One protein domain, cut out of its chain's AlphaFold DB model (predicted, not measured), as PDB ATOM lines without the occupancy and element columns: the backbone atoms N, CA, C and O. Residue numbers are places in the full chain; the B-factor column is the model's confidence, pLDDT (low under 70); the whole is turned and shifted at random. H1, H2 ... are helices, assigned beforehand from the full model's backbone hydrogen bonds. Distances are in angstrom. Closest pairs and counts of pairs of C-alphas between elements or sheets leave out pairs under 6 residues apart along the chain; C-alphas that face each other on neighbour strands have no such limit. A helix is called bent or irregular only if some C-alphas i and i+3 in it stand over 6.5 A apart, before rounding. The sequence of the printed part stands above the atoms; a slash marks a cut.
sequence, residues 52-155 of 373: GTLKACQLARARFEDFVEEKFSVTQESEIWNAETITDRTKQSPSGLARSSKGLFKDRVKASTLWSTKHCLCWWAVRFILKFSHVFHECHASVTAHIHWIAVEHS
ATOM      1  N   GLY A  52    -119.745  38.260  69.522       78.56
ATOM      2  CA  GLY A  52    -120.358  38.615  70.806       78.56
ATOM      3  C   GLY A  52    -119.948  39.999  71.329       78.56
ATOM      4  O   GLY A  52    -120.785  40.695  71.900       78.56
ATOM      5  N   THR A  53    -118.704  40.428  71.092       78.06
ATOM      6  CA  THR A  53    -118.208  41.761  71.465       78.06
ATOM      7  C   THR A  53    -118.842  42.839  70.598       78.06
ATOM      8  O   THR A  53    -119.374  43.798  71.145       78.06
ATOM      9  N   LEU A  54    -118.886  42.658  69.272       80.19
ATOM     10  CA  LEU A  54    -119.574  43.587  68.364       80.19
ATOM     11  C   LEU A  54    -121.053  43.750  68.747       80.19
ATOM     12  O   LEU A  54    -121.530  44.876  68.886       80.19
ATOM     13  N   LYS A  55    -121.753  42.644  69.035       85.81
ATOM     14  CA  LYS A  55    -123.146  42.673  69.509       85.81
ATOM     15  C   LYS A  55    -123.302  43.391  70.856       85.81
ATOM     16  O   LYS A  55    -124.289  44.098  71.057       85.81
ATOM     17  N   ALA A  56    -122.342  43.248  71.773       86.44
ATOM     18  CA  ALA A  56    -122.327  43.993  73.032       86.44
ATOM     19  C   ALA A  56    -122.060  45.494  72.813       86.44
ATOM     20  O   ALA A  56    -122.741  46.319  73.421       86.44
ATOM     21  N   CYS A  57    -121.144  45.853  71.908       90.00
ATOM     22  CA  CYS A  57    -120.866  47.238  71.529       90.00
ATOM     23  C   CYS A  57    -122.079  47.909  70.878       90.00
ATOM     24  O   CYS A  57    -122.417  49.029  71.252       90.00
ATOM     25  N   GLN A  58    -122.761  47.233  69.951       92.00
ATOM     26  CA  GLN A  58    -123.990  47.724  69.317       92.00
ATOM     27  C   GLN A  58    -125.118  47.920  70.343       92.00
ATOM     28  O   GLN A  58    -125.727  48.983  70.384       92.00
ATOM     29  N   LEU A  59    -125.347  46.944  71.230       92.06
ATOM     30  CA  LEU A  59    -126.365  47.042  72.284       92.06
ATOM     31  C   LEU A  59    -126.058  48.144  73.315       92.06
ATOM     32  O   LEU A  59    -126.977  48.755  73.854       92.06
ATOM     33  N   ALA A  60    -124.780  48.387  73.612       94.75
ATOM     34  CA  ALA A  60    -124.354  49.486  74.473       94.75
ATOM     35  C   ALA A  60    -124.529  50.854  73.797       94.75
ATOM     36  O   ALA A  60    -124.947  51.786  74.477       94.75
ATOM     37  N   ARG A  61    -124.252  50.958  72.486       96.25
ATOM     38  CA  ARG A  61    -124.514  52.158  71.676       96.25
ATOM     39  C   ARG A  61    -126.001  52.500  71.655       96.25
ATOM     40  O   ARG A  61    -126.336  53.593  72.087       96.25
ATOM     41  N   ALA A  62    -126.861  51.560  71.251       96.38
ATOM     42  CA  ALA A  62    -128.303  51.799  71.143       96.38
ATOM     43  C   ALA A  62    -128.863  52.348  72.465       96.38
ATOM     44  O   ALA A  62    -129.300  53.483  72.520       96.38
ATOM     45  N   ARG A  63    -128.631  51.643  73.582       95.88
ATOM     46  CA  ARG A  63    -129.052  52.070  74.934       95.88
ATOM     47  C   ARG A  63    -128.486  53.403  75.422       95.88
ATOM     48  O   ARG A  63    -128.954  53.922  76.434       95.88
ATOM     49  N   PHE A  64    -127.418  53.899  74.809       97.75
ATOM     50  CA  PHE A  64    -126.854  55.208  75.112       97.75
ATOM     51  C   PHE A  64    -127.489  56.295  74.248       97.75
ATOM     52  O   PHE A  64    -127.762  57.371  74.764       97.75
ATOM     53  N   GLU A  65    -127.765  55.996  72.982       97.38
ATOM     54  CA  GLU A  65    -128.508  56.861  72.066       97.38
ATOM     55  C   GLU A  65    -129.968  56.991  72.520       97.38
ATOM     56  O   GLU A  65    -130.381  58.115  72.786       97.38
ATOM     57  N   ASP A  66    -130.661  55.877  72.800       96.44
ATOM     58  CA  ASP A  66    -131.991  55.824  73.433       96.44
ATOM     59  C   ASP A  66    -132.042  56.743  74.675       96.44
ATOM     60  O   ASP A  66    -132.908  57.602  74.818       96.44
ATOM     61  N   PHE A  67    -131.054  56.609  75.571       96.81
ATOM     62  CA  PHE A  67    -130.954  57.399  76.802       96.81
ATOM     63  C   PHE A  67    -130.673  58.889  76.548       96.81
ATOM     64  O   PHE A  67    -131.100  59.734  77.340       96.81
ATOM     65  N   VAL A  68    -129.916  59.235  75.502       97.44
ATOM     66  CA  VAL A  68    -129.618  60.636  75.175       97.44
ATOM     67  C   VAL A  68    -130.809  61.303  74.484       97.44
ATOM     68  O   VAL A  68    -131.104  62.459  74.797       97.44
ATOM     69  N   GLU A  69    -131.537  60.571  73.642       97.12
ATOM     70  CA  GLU A  69    -132.806  61.000  73.056       97.12
ATOM     71  C   GLU A  69    -133.864  61.217  74.151       97.12
ATOM     72  O   GLU A  69    -134.320  62.346  74.326       97.12
ATOM     73  N   GLU A  70    -134.166  60.200  74.970       96.25
ATOM     74  CA  GLU A  70    -135.160  60.286  76.055       96.25
ATOM     75  C   GLU A  70    -134.870  61.415  77.058       96.25
ATOM     76  O   GLU A  70    -135.798  62.038  77.580       96.25
ATOM     77  N   LYS A  71    -133.591  61.663  77.383       97.00
ATOM     78  CA  LYS A  71    -133.219  62.601  78.453       97.00
ATOM     79  C   LYS A  71    -132.934  64.027  77.982       97.00
ATOM     80  O   LYS A  71    -133.151  64.960  78.756       97.00
ATOM     81  N   PHE A  72    -132.384  64.206  76.784       96.62
ATOM     82  CA  PHE A  72    -131.928  65.516  76.300       96.62
ATOM     83  C   PHE A  72    -132.641  65.968  75.018       96.62
ATOM     84  O   PHE A  72    -132.363  67.072  74.556       96.62
ATOM     85  N   SER A  73    -133.537  65.151  74.451       97.50
ATOM     86  CA  SER A  73    -134.206  65.393  73.162       97.50
ATOM     87  C   SER A  73    -133.233  65.557  71.984       97.50
ATOM     88  O   SER A  73    -133.523  66.275  71.028       97.50
ATOM     89  N   VAL A  74    -132.065  64.905  72.051       97.50
ATOM     90  CA  VAL A  74    -131.009  64.979  71.027       97.50
ATOM     91  C   VAL A  74    -130.973  63.681  70.224       97.50
ATOM     92  O   VAL A  74    -130.555  62.649  70.742       97.50
ATOM     93  N   THR A  75    -131.370  63.756  68.953       96.50
ATOM     94  CA  THR A  75    -131.423  62.622  68.006       96.50
ATOM     95  C   THR A  75    -130.273  62.608  66.994       96.50
ATOM     96  O   THR A  75    -129.951  61.570  66.420       96.50
ATOM     97  N   GLN A  76    -129.629  63.754  66.762       97.50
ATOM     98  CA  GLN A  76    -128.581  63.913  65.756       97.50
ATOM     99  C   GLN A  76    -127.265  63.262  66.225       97.50
ATOM    100  O   GLN A  76    -126.697  63.680  67.232       97.50
ATOM    101  N   GLU A  77    -126.728  62.280  65.485       96.81
ATOM    102  CA  GLU A  77    -125.543  61.487  65.892       96.81
ATOM    103  C   GLU A  77    -124.342  62.365  66.304       96.81
ATOM    104  O   GLU A  77    -123.736  62.141  67.354       96.81
ATOM    105  N   SER A  78    -124.046  63.420  65.536       96.25
ATOM    106  CA  SER A  78    -122.962  64.377  65.819       96.25
ATOM    107  C   SER A  78    -123.175  65.219  67.081       96.25
ATOM    108  O   SER A  78    -122.212  65.734  67.648       96.25
ATOM    109  N   GLU A  79    -124.422  65.379  67.523       97.38
ATOM    110  CA  GLU A  79    -124.751  66.049  68.779       97.38
ATOM    111  C   GLU A  79    -124.779  65.070  69.950       97.38
ATOM    112  O   GLU A  79    -124.333  65.447  71.030       97.38
ATOM    113  N   ILE A  80    -125.242  63.824  69.764       97.12
ATOM    114  CA  ILE A  80    -125.177  62.759  70.782       97.12
ATOM    115  C   ILE A  80    -123.715  62.507  71.170       97.12
ATOM    116  O   ILE A  80    -123.350  62.577  72.350       97.12
ATOM    117  N   TRP A  81    -122.874  62.280  70.160       97.56
ATOM    118  CA  TRP A  81    -121.439  62.045  70.279       97.56
ATOM    119  C   TRP A  81    -120.650  63.361  70.173       97.56
ATOM    120  O   TRP A  81    -119.723  63.490  69.382       97.56
ATOM    121  N   ASN A  82    -121.015  64.352  70.989       96.88
ATOM    122  CA  ASN A  82    -120.316  65.634  71.099       96.88
ATOM    123  C   ASN A  82    -119.215  65.582  72.187       96.88
ATOM    124  O   ASN A  82    -119.425  65.067  73.286       96.88
ATOM    125  N   ALA A  83    -118.036  66.147  71.897       96.25
ATOM    126  CA  ALA A  83    -116.844  66.059  72.754       96.25
ATOM    127  C   ALA A  83    -116.979  66.725  74.137       96.25
ATOM    128  O   ALA A  83    -116.324  66.296  75.083       96.25
ATOM    129  N   GLU A  84    -117.805  67.765  74.248       97.00
ATOM    130  CA  GLU A  84    -117.981  68.578  75.457       97.00
ATOM    131  C   GLU A  84    -118.969  67.910  76.427       97.00
ATOM    132  O   GLU A  84    -118.833  68.007  77.643       97.00
ATOM    133  N   THR A  85    -119.942  67.168  75.890       97.81
ATOM    134  CA  THR A  85    -121.028  66.537  76.658       97.81
ATOM    135  C   THR A  85    -120.848  65.033  76.885       97.81
ATOM    136  O   THR A  85    -121.490  64.473  77.782       97.81
ATOM    137  N   ILE A  86    -119.972  64.358  76.126       97.50
ATOM    138  CA  ILE A  86    -119.780  62.898  76.201       97.50
ATOM    139  C   ILE A  86    -119.422  62.427  77.617       97.50
ATOM    140  O   ILE A  86    -120.018  61.469  78.100       97.50
ATOM    141  N   THR A  87    -118.531  63.124  78.330       97.31
ATOM    142  CA  THR A  87    -118.114  62.756  79.697       97.31
ATOM    143  C   THR A  87    -119.300  62.705  80.662       97.31
ATOM    144  O   THR A  87    -119.443  61.750  81.429       97.31
ATOM    145  N   ASP A  88    -120.188  63.698  80.613       97.62
ATOM    146  CA  ASP A  88    -121.352  63.767  81.496       97.62
ATOM    147  C   ASP A  88    -122.448  62.786  81.092       97.62
ATOM    148  O   ASP A  88    -122.995  62.092  81.955       97.62
ATOM    149  N   ARG A  89    -122.733  62.645  79.795       97.94
ATOM    150  CA  ARG A  89    -123.700  61.655  79.300       97.94
ATOM    151  C   ARG A  89    -123.242  60.228  79.620       97.94
ATOM    152  O   ARG A  89    -124.042  59.426  80.104       97.94
ATOM    153  N   THR A  90    -121.954  59.914  79.455       97.06
ATOM    154  CA  THR A  90    -121.373  58.597  79.774       97.06
ATOM    155  C   THR A  90    -121.251  58.335  81.287       97.06
ATOM    156  O   THR A  90    -121.216  57.173  81.682       97.06
ATOM    157  N   LYS A  91    -121.279  59.350  82.167       97.19
ATOM    158  CA  LYS A  91    -121.525  59.147  83.617       97.19
ATOM    159  C   LYS A  91    -123.002  58.844  83.906       97.19
ATOM    160  O   LYS A  91    -123.335  57.945  84.685       97.19
ATOM    161  N   GLN A  92    -123.910  59.582  83.272       96.56
ATOM    162  CA  GLN A  92    -125.341  59.503  83.568       96.56
ATOM    163  C   GLN A  92    -126.010  58.226  83.029       96.56
ATOM    164  O   GLN A  92    -126.828  57.648  83.741       96.56
ATOM    165  N   SER A  93    -125.631  57.723  81.849       96.62
ATOM    166  CA  SER A  93    -126.222  56.501  81.266       96.62
ATOM    167  C   SER A  93    -126.041  55.242  82.151       96.62
ATOM    168  O   SER A  93    -127.047  54.609  82.487       96.62
ATOM    169  N   PRO A  94    -124.835  54.911  82.676       92.56
ATOM    170  CA  PRO A  94    -124.655  53.870  83.697       92.56
ATOM    171  C   PRO A  94    -125.484  54.081  84.971       92.56
ATOM    172  O   PRO A  94    -125.915  53.107  85.588       92.56
ATOM    173  N   SER A  95    -125.738  55.339  85.355       93.62
ATOM    174  CA  SER A  95    -126.592  55.674  86.505       93.62
ATOM    175  C   SER A  95    -128.057  55.326  86.223       93.62
ATOM    176  O   SER A  95    -128.734  54.758  87.078       93.62
ATOM    177  N   GLY A  96    -128.531  55.633  85.010       91.75
ATOM    178  CA  GLY A  96    -129.847  55.233  84.515       91.75
ATOM    179  C   GLY A  96    -129.996  53.713  84.490       91.75
ATOM    180  O   GLY A  96    -130.941  53.193  85.071       91.75
ATOM    181  N   LEU A  97    -129.018  52.999  83.922       90.50
ATOM    182  CA  LEU A  97    -129.003  51.533  83.841       90.50
ATOM    183  C   LEU A  97    -129.005  50.848  85.220       90.50
ATOM    184  O   LEU A  97    -129.689  49.843  85.404       90.50
ATOM    185  N   ALA A  98    -128.265  51.377  86.199       90.31
ATOM    186  CA  ALA A  98    -128.319  50.875  87.570       90.31
ATOM    187  C   ALA A  98    -129.712  51.093  88.187       90.31
ATOM    188  O   ALA A  98    -130.312  50.156  88.720       90.31
ATOM    189  N   ARG A  99    -130.264  52.307  88.062       89.69
ATOM    190  CA  ARG A  99    -131.552  52.693  88.660       89.69
ATOM    191  C   ARG A  99    -132.749  51.978  88.033       89.69
ATOM    192  O   ARG A  99    -133.588  51.494  88.783       89.69
ATOM    193  N   SER A 100    -132.801  51.831  86.709       86.81
ATOM    194  CA  SER A 100    -133.885  51.120  86.009       86.81
ATOM    195  C   SER A 100    -133.892  49.607  86.263       86.81
ATOM    196  O   SER A 100    -134.897  48.945  86.021       86.81
ATOM    197  N   SER A 101    -132.796  49.051  86.791       82.81
ATOM    198  CA  SER A 101    -132.739  47.648  87.216       82.81
ATOM    199  C   SER A 101    -133.269  47.394  88.634       82.81
ATOM    200  O   SER A 101    -133.595  46.251  88.959       82.81
ATOM    201  N   LYS A 102    -133.381  48.438  89.471       74.06
ATOM    202  CA  LYS A 102    -133.773  48.320  90.881       74.06
ATOM    203  C   LYS A 102    -135.250  47.930  90.993       74.06
ATOM    204  O   LYS A 102    -136.122  48.646  90.515       74.06
ATOM    205  N   GLY A 103    -135.525  46.806  91.654       65.00
ATOM    206  CA  GLY A 103    -136.880  46.259  91.821       65.00
ATOM    207  C   GLY A 103    -137.279  45.191  90.793       65.00
ATOM    208  O   GLY A 103    -138.306  44.540  90.968       65.00
ATOM    209  N   LEU A 104    -136.461  44.933  89.766       64.56
ATOM    210  CA  LEU A 104    -136.625  43.747  88.921       64.56
ATOM    211  C   LEU A 104    -136.059  42.513  89.641       64.56
ATOM    212  O   LEU A 104    -134.974  42.568  90.215       64.56
ATOM    213  N   PHE A 105    -136.771  41.380  89.594       38.31
ATOM    214  CA  PHE A 105    -136.401  40.164  90.336       38.31
ATOM    215  C   PHE A 105    -134.940  39.729  90.094       38.31
ATOM    216  O   PHE A 105    -134.593  39.249  89.005       38.31
ATOM    217  N   LYS A 106    -134.150  39.808  91.181       53.38
ATOM    218  CA  LYS A 106    -132.684  39.662  91.274       53.38
ATOM    219  C   LYS A 106    -131.947  40.790  90.549       53.38
ATOM    220  O   LYS A 106    -131.970  40.835  89.323       53.38
ATOM    221  N   ASP A 107    -131.225  41.622  91.298       58.44
ATOM    222  CA  ASP A 107    -130.474  42.778  90.794       58.44
ATOM    223  C   ASP A 107    -129.450  42.365  89.722       58.44
ATOM    224  O   ASP A 107    -128.378  41.818  89.994       58.44
ATOM    225  N   ARG A 108    -129.820  42.565  88.448       64.44
ATOM    226  CA  ARG A 108    -129.068  42.024  87.299       64.44
ATOM    227  C   ARG A 108    -127.856  42.867  86.916       64.44
ATOM    228  O   ARG A 108    -126.953  42.366  86.242       64.44
ATOM    229  N   VAL A 109    -127.846  44.146  87.287       83.06
ATOM    230  CA  VAL A 109    -126.782  45.084  86.920       83.06
ATOM    231  C   VAL A 109    -125.672  45.011  87.959       83.06
ATOM    232  O   VAL A 109    -125.759  45.555  89.052       83.06
ATOM    233  N   LYS A 110    -124.598  44.314  87.590       87.06
ATOM    234  CA  LYS A 110    -123.355  44.264  88.361       87.06
ATOM    235  C   LYS A 110    -122.480  45.464  88.036       87.06
ATOM    236  O   LYS A 110    -122.552  45.986  86.920       87.06
ATOM    237  N   ALA A 111    -121.537  45.791  88.920       86.25
ATOM    238  CA  ALA A 111    -120.486  46.761  88.610       86.25
ATOM    239  C   ALA A 111    -119.773  46.420  87.280       86.25
ATOM    240  O   ALA A 111    -119.583  47.285  86.427       86.25
ATOM    241  N   SER A 112    -119.475  45.136  87.032       84.12
ATOM    242  CA  SER A 112    -118.868  44.662  85.774       84.12
ATOM    243  C   SER A 112    -119.706  44.924  84.518       84.12
ATOM    244  O   SER A 112    -119.145  45.048  83.432       84.12
ATOM    245  N   THR A 113    -121.035  45.000  84.640       89.94
ATOM    246  CA  THR A 113    -121.920  45.343  83.519       89.94
ATOM    247  C   THR A 113    -121.705  46.800  83.119       89.94
ATOM    248  O   THR A 113    -121.507  47.081  81.940       89.94
ATOM    249  N   LEU A 114    -121.642  47.706  84.102       92.38
ATOM    250  CA  LEU A 114    -121.363  49.127  83.875       92.38
ATOM    251  C   LEU A 114    -119.974  49.334  83.252       92.38
ATOM    252  O   LEU A 114    -119.832  50.106  82.307       92.38
ATOM    253  N   TRP A 115    -118.964  48.590  83.721       89.50
ATOM    254  CA  TRP A 115    -117.623  48.577  83.122       89.50
ATOM    255  C   TRP A 115    -117.634  48.131  81.657       89.50
ATOM    256  O   TRP A 115    -117.048  48.808  80.813       89.50
ATOM    257  N   SER A 116    -118.333  47.040  81.327       89.38
ATOM    258  CA  SER A 116    -118.474  46.593  79.936       89.38
ATOM    259  C   SER A 116    -119.131  47.671  79.070       89.38
ATOM    260  O   SER A 116    -118.609  47.990  78.005       89.38
ATOM    261  N   THR A 117    -120.223  48.283  79.544       93.50
ATOM    262  CA  THR A 117    -120.893  49.393  78.850       93.50
ATOM    263  C   THR A 117    -119.947  50.576  78.636       93.50
ATOM    264  O   THR A 117    -119.842  51.046  77.508       93.50
ATOM    265  N   LYS A 118    -119.177  51.006  79.650       94.81
ATOM    266  CA  LYS A 118    -118.150  52.052  79.495       94.81
ATOM    267  C   LYS A 118    -117.172  51.730  78.363       94.81
ATOM    268  O   LYS A 118    -116.937  52.582  77.512       94.81
ATOM    269  N   HIS A 119    -116.594  50.528  78.346       90.56
ATOM    270  CA  HIS A 119    -115.606  50.158  77.328       90.56
ATOM    271  C   HIS A 119    -116.203  50.166  75.914       90.56
ATOM    272  O   HIS A 119    -115.571  50.689  74.996       90.56
ATOM    273  N   CYS A 120    -117.439  49.683  75.752       93.44
ATOM    274  CA  CYS A 120    -118.182  49.787  74.499       93.44
ATOM    275  C   CYS A 120    -118.431  51.246  74.075       93.44
ATOM    276  O   CYS A 120    -118.243  51.583  72.910       93.44
ATOM    277  N   LEU A 121    -118.814  52.131  75.001       95.44
ATOM    278  CA  LEU A 121    -119.052  53.546  74.689       95.44
ATOM    279  C   LEU A 121    -117.758  54.288  74.335       95.44
ATOM    280  O   LEU A 121    -117.753  55.059  73.380       95.44
ATOM    281  N   CYS A 122    -116.636  53.998  75.000       93.00
ATOM    282  CA  CYS A 122    -115.329  54.519  74.585       93.00
ATOM    283  C   CYS A 122    -114.937  54.053  73.167       93.00
ATOM    284  O   CYS A 122    -114.363  54.835  72.416       93.00
ATOM    285  N   TRP A 123    -115.253  52.809  72.782       90.94
ATOM    286  CA  TRP A 123    -114.956  52.257  71.448       90.94
ATOM    287  C   TRP A 123    -115.720  52.979  70.322       90.94
ATOM    288  O   TRP A 123    -115.175  53.155  69.229       90.94
ATOM    289  N   TRP A 124    -116.948  53.437  70.590       94.19
ATOM    290  CA  TRP A 124    -117.730  54.271  69.666       94.19
ATOM    291  C   TRP A 124    -117.318  55.745  69.702       94.19
ATOM    292  O   TRP A 124    -117.177  56.361  68.650       94.19
ATOM    293  N   ALA A 125    -117.031  56.299  70.881       94.19
ATOM    294  CA  ALA A 125    -116.583  57.683  71.026       94.19
ATOM    295  C   ALA A 125    -115.274  57.967  70.259       94.19
ATOM    296  O   ALA A 125    -115.154  59.020  69.642       94.19
ATOM    297  N   VAL A 126    -114.342  57.002  70.198       92.62
ATOM    298  CA  VAL A 126    -113.136  57.058  69.338       92.62
ATOM    299  C   VAL A 126    -113.467  57.226  67.844       92.62
ATOM    300  O   VAL A 126    -112.642  57.750  67.102       92.62
ATOM    301  N   ARG A 127    -114.645  56.775  67.391       91.69
ATOM    302  CA  ARG A 127    -115.059  56.785  65.977       91.69
ATOM    303  C   ARG A 127    -115.889  58.011  65.602       91.69
ATOM    304  O   ARG A 127    -115.695  58.539  64.514       91.69
ATOM    305  N   PHE A 128    -116.769  58.474  66.491       93.62
ATOM    306  CA  PHE A 128    -117.641  59.626  66.221       93.62
ATOM    307  C   PHE A 128    -117.036  60.976  66.629       93.62
ATOM    308  O   PHE A 128    -117.312  61.989  65.991       93.62
ATOM    309  N   ILE A 129    -116.170  61.017  67.648       94.69
ATOM    310  CA  ILE A 129    -115.553  62.267  68.110       94.69
ATOM    311  C   ILE A 129    -114.148  62.395  67.507       94.69
ATOM    312  O   ILE A 129    -113.181  61.825  68.009       94.69
ATOM    313  N   LEU A 130    -114.024  63.231  66.469       89.75
ATOM    314  CA  LEU A 130    -112.794  63.476  65.688       89.75
ATOM    315  C   LEU A 130    -111.536  63.810  66.526       89.75
ATOM    316  O   LEU A 130    -110.414  63.637  66.058       89.75
ATOM    317  N   LYS A 131    -111.707  64.298  67.761       90.25
ATOM    318  CA  LYS A 131    -110.624  64.624  68.709       90.25
ATOM    319  C   LYS A 131    -110.786  63.928  70.068       90.25
ATOM    320  O   LYS A 131    -110.370  64.472  71.089       90.25
ATOM    321  N   PHE A 132    -111.387  62.731  70.114       94.06
ATOM    322  CA  PHE A 132    -111.708  62.058  71.384       94.06
ATOM    323  C   PHE A 132    -110.483  61.836  72.277       94.06
ATOM    324  O   PHE A 132    -110.597  61.903  73.494       94.06
ATOM    325  N   SER A 133    -109.301  61.645  71.686       91.38
ATOM    326  CA  SER A 133    -108.021  61.533  72.397       91.38
ATOM    327  C   SER A 133    -107.744  62.685  73.371       91.38
ATOM    328  O   SER A 133    -107.132  62.447  74.408       91.38
ATOM    329  N   HIS A 134    -108.225  63.902  73.087       92.25
ATOM    330  CA  HIS A 134    -108.040  65.068  73.958       92.25
ATOM    331  C   HIS A 134    -108.858  64.949  75.258       92.25
ATOM    332  O   HIS A 134    -108.366  65.303  76.323       92.25
ATOM    333  N   VAL A 135    -110.081  64.412  75.176       92.44
ATOM    334  CA  VAL A 135    -111.000  64.239  76.322       92.44
ATOM    335  C   VAL A 135    -110.979  62.819  76.904       92.44
ATOM    336  O   VAL A 135    -111.557  62.570  77.960       92.44
ATOM    337  N   PHE A 136    -110.301  61.868  76.250       92.19
ATOM    338  CA  PHE A 136    -110.324  60.448  76.606       92.19
ATOM    339  C   PHE A 136    -109.873  60.189  78.042       92.19
ATOM    340  O   PHE A 136    -110.529  59.431  78.751       92.19
ATOM    341  N   HIS A 137    -108.775  60.806  78.488       86.12
ATOM    342  CA  HIS A 137    -108.246  60.573  79.835       86.12
ATOM    343  C   HIS A 137    -109.199  61.084  80.922       86.12
ATOM    344  O   HIS A 137    -109.456  60.368  81.891       86.12
ATOM    345  N   GLU A 138    -109.776  62.270  80.731       89.19
ATOM    346  CA  GLU A 138    -110.753  62.861  81.649       89.19
ATOM    347  C   GLU A 138    -112.062  62.063  81.666       89.19
ATOM    348  O   GLU A 138    -112.529  61.674  82.736       89.19
ATOM    349  N   CYS A 139    -112.613  61.736  80.491       91.38
ATOM    350  CA  CYS A 139    -113.799  60.896  80.347       91.38
ATOM    351  C   CYS A 139    -113.577  59.520  80.994       91.38
ATOM    352  O   CYS A 139    -114.391  59.053  81.796       91.38
ATOM    353  N   HIS A 140    -112.431  58.886  80.731       87.94
ATOM    354  CA  HIS A 140    -112.096  57.594  81.312       87.94
ATOM    355  C   HIS A 140    -111.988  57.668  82.839       87.94
ATOM    356  O   HIS A 140    -112.570  56.813  83.509       87.94
ATOM    357  N   ALA A 141    -111.274  58.647  83.400       80.38
ATOM    358  CA  ALA A 141    -111.118  58.798  84.847       80.38
ATOM    359  C   ALA A 141    -112.453  59.134  85.535       80.38
ATOM    360  O   ALA A 141    -112.844  58.464  86.491       80.38
ATOM    361  N   SER A 142    -113.194  60.097  84.985       85.62
ATOM    362  CA  SER A 142    -114.489  60.555  85.497       85.62
ATOM    363  C   SER A 142    -115.528  59.436  85.517       85.62
ATOM    364  O   SER A 142    -116.173  59.204  86.537       85.62
ATOM    365  N   VAL A 143    -115.662  58.685  84.419       91.69
ATOM    366  CA  VAL A 143    -116.604  57.557  84.344       91.69
ATOM    367  C   VAL A 143    -116.120  56.367  85.191       91.69
ATOM    368  O   VAL A 143    -116.948  55.652  85.744       91.69
ATOM    369  N   THR A 144    -114.804  56.170  85.368       85.31
ATOM    370  CA  THR A 144    -114.254  55.204  86.348       85.31
ATOM    371  C   THR A 144    -114.727  55.528  87.763       85.31
ATOM    372  O   THR A 144    -115.333  54.676  88.413       85.31
ATOM    373  N   ALA A 145    -114.481  56.754  88.234       77.75
ATOM    374  CA  ALA A 145    -114.851  57.178  89.581       77.75
ATOM    375  C   ALA A 145    -116.371  57.101  89.789       77.75
ATOM    376  O   ALA A 145    -116.839  56.594  90.808       77.75
ATOM    377  N   HIS A 146    -117.142  57.509  88.777       91.94
ATOM    378  CA  HIS A 146    -118.600  57.470  88.822       91.94
ATOM    379  C   HIS A 146    -119.167  56.043  88.869       91.94
ATOM    380  O   HIS A 146    -120.107  55.791  89.616       91.94
ATOM    381  N   ILE A 147    -118.579  55.076  88.151       88.69
ATOM    382  CA  ILE A 147    -118.986  53.660  88.240       88.69
ATOM    383  C   ILE A 147    -118.656  53.063  89.616       88.69
ATOM    384  O   ILE A 147    -119.463  52.298  90.142       88.69
ATOM    385  N   HIS A 148    -117.522  53.427  90.225       77.06
ATOM    386  CA  HIS A 148    -117.228  53.039  91.609       77.06
ATOM    387  C   HIS A 148    -118.237  53.638  92.596       77.06
ATOM    388  O   HIS A 148    -118.741  52.912  93.451       77.06
ATOM    389  N   TRP A 149    -118.582  54.922  92.449       89.94
ATOM    390  CA  TRP A 149    -119.597  55.567  93.284       89.94
ATOM    391  C   TRP A 149    -120.975  54.904  93.130       89.94
ATOM    392  O   TRP A 149    -121.556  54.507  94.135       89.94
ATOM    393  N   ILE A 150    -121.449  54.669  91.895       88.81
ATOM    394  CA  ILE A 150    -122.698  53.925  91.628       88.81
ATOM    395  C   ILE A 150    -122.669  52.547  92.304       88.81
ATOM    396  O   ILE A 150    -123.675  52.128  92.871       88.81
ATOM    397  N   ALA A 151    -121.543  51.826  92.234       84.06
ATOM    398  CA  ALA A 151    -121.437  50.486  92.801       84.06
ATOM    399  C   ALA A 151    -121.580  50.478  94.333       84.06
ATOM    400  O   ALA A 151    -122.241  49.587  94.860       84.06
ATOM    401  N   VAL A 152    -121.027  51.477  95.028       78.38
ATOM    402  CA  VAL A 152    -121.200  51.645  96.482       78.38
ATOM    403  C   VAL A 152    -122.621  52.117  96.810       78.38
ATOM    404  O   VAL A 152    -123.335  51.433  97.538       78.38
ATOM    405  N   GLU A 153    -123.059  53.230  96.216       87.44
ATOM    406  CA  GLU A 153    -124.365  53.876  96.445       87.44
ATOM    407  C   GLU A 153    -125.544  52.913  96.242       87.44
ATOM    408  O   GLU A 153    -126.459  52.827  97.059       87.44
ATOM    409  N   HIS A 154    -125.517  52.143  95.152       84.25
ATOM    410  CA  HIS A 154    -126.572  51.187  94.827       84.25
ATOM    411  C   HIS A 154    -126.296  49.770  95.359       84.25
ATOM    412  O   HIS A 154    -127.061  48.860  95.040       84.25
ATOM    413  N   SER A 155    -125.236  49.568  96.157       83.81
ATOM    414  CA  SER A 155    -124.796  48.251  96.660       83.81
ATOM    415  C   SER A 155    -124.683  47.190  95.550       83.81
ATOM    416  O   SER A 155    -125.011  46.017  95.743       83.81
TER     417      SER A 155
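This is residues 52 to 155 of the 373 residues of an uncharacterized protein of Byssothecium circinans (UniProt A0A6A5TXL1). Three helices, H3, H4 and H5, make an up-and-down bundle, their centres in a triangle, and H1 crosses the H3 and H4 side of it nearly at right angles, away from H5. The short H2 lies near the end of the bundle where H4 turns into H5, and the link of residues 102 to 110 loops out at the other end. The printed part has 104 residues with five named helices, H1 to H5 in order along the chain, and no named strand; the class is all helix. It is compact, with a radius of gyration of the C-alphas of 13.2 A, and spans 40 by 29 by 26 A.

H1, residues 52 to 72, touches H4, residues 111 to 128, with residues 56 to 64 alone; the closest C-alphas, those of Cys 57 and Cys 120, are 4.7 A apart, and the lines are about perpendicular at 83 degrees. H1 also touches H3, residues 86 to 101, with residues 64 to 68 alone, about perpendicular at 83 degrees; the closest C-alphas are those of Phe 64 and Ser 93, 6.3 A apart. H2, residues 77 to 80, is close to but not clearly touching H1, with the closest C-alphas, of Val 68 and Ile 80, 6.6 A apart. H3 and H4 form a helical hairpin, opposite ways at a shallow tilt of 34.5 degrees, only just short of steep; their closest C-alphas, of Pro 94 and Leu 114, are 5.8 A apart. H4 and H5, residues 132 to 153, form a second helical hairpin, opposite ways at a shallow tilt of 17 degrees, with C-alphas Val 126 and Phe 132 closest at 5.6 A. H3 touches H5 the same way at a shallow tilt of 27 degrees; the closest C-alphas, of Thr 87 and Cys 139, are 4.7 A apart. H1 and H5 are apart. O i to N i+4 pairs within hydrogen-bond range number 16 of 17 in H1, 10 of 12 in H3, 13 of 14 in H4 and 16 of 18 in H5; H2 is too short for such a pair.

H1 begins at C-alpha 52, (-120.358, 38.615, 70.806), and is 29.8 A long. H2 has four residues; H3 is 22.8 A long and H4 26.0 A. H5, 29.2 A long, ends at C-alpha 153, (-124.365, 53.876, 96.445); it is irregular, with C-alphas 134 and 137 7.4 A apart, and has a kink of 33 degrees near residue 139.

The C-alphas farthest apart, those of Phe 105 and Lys 131, are 41.6 A apart. The printed part has no cut and no long link. The mean pLDDT of the printed part is 89.4; residues 103 to 108 are under 70.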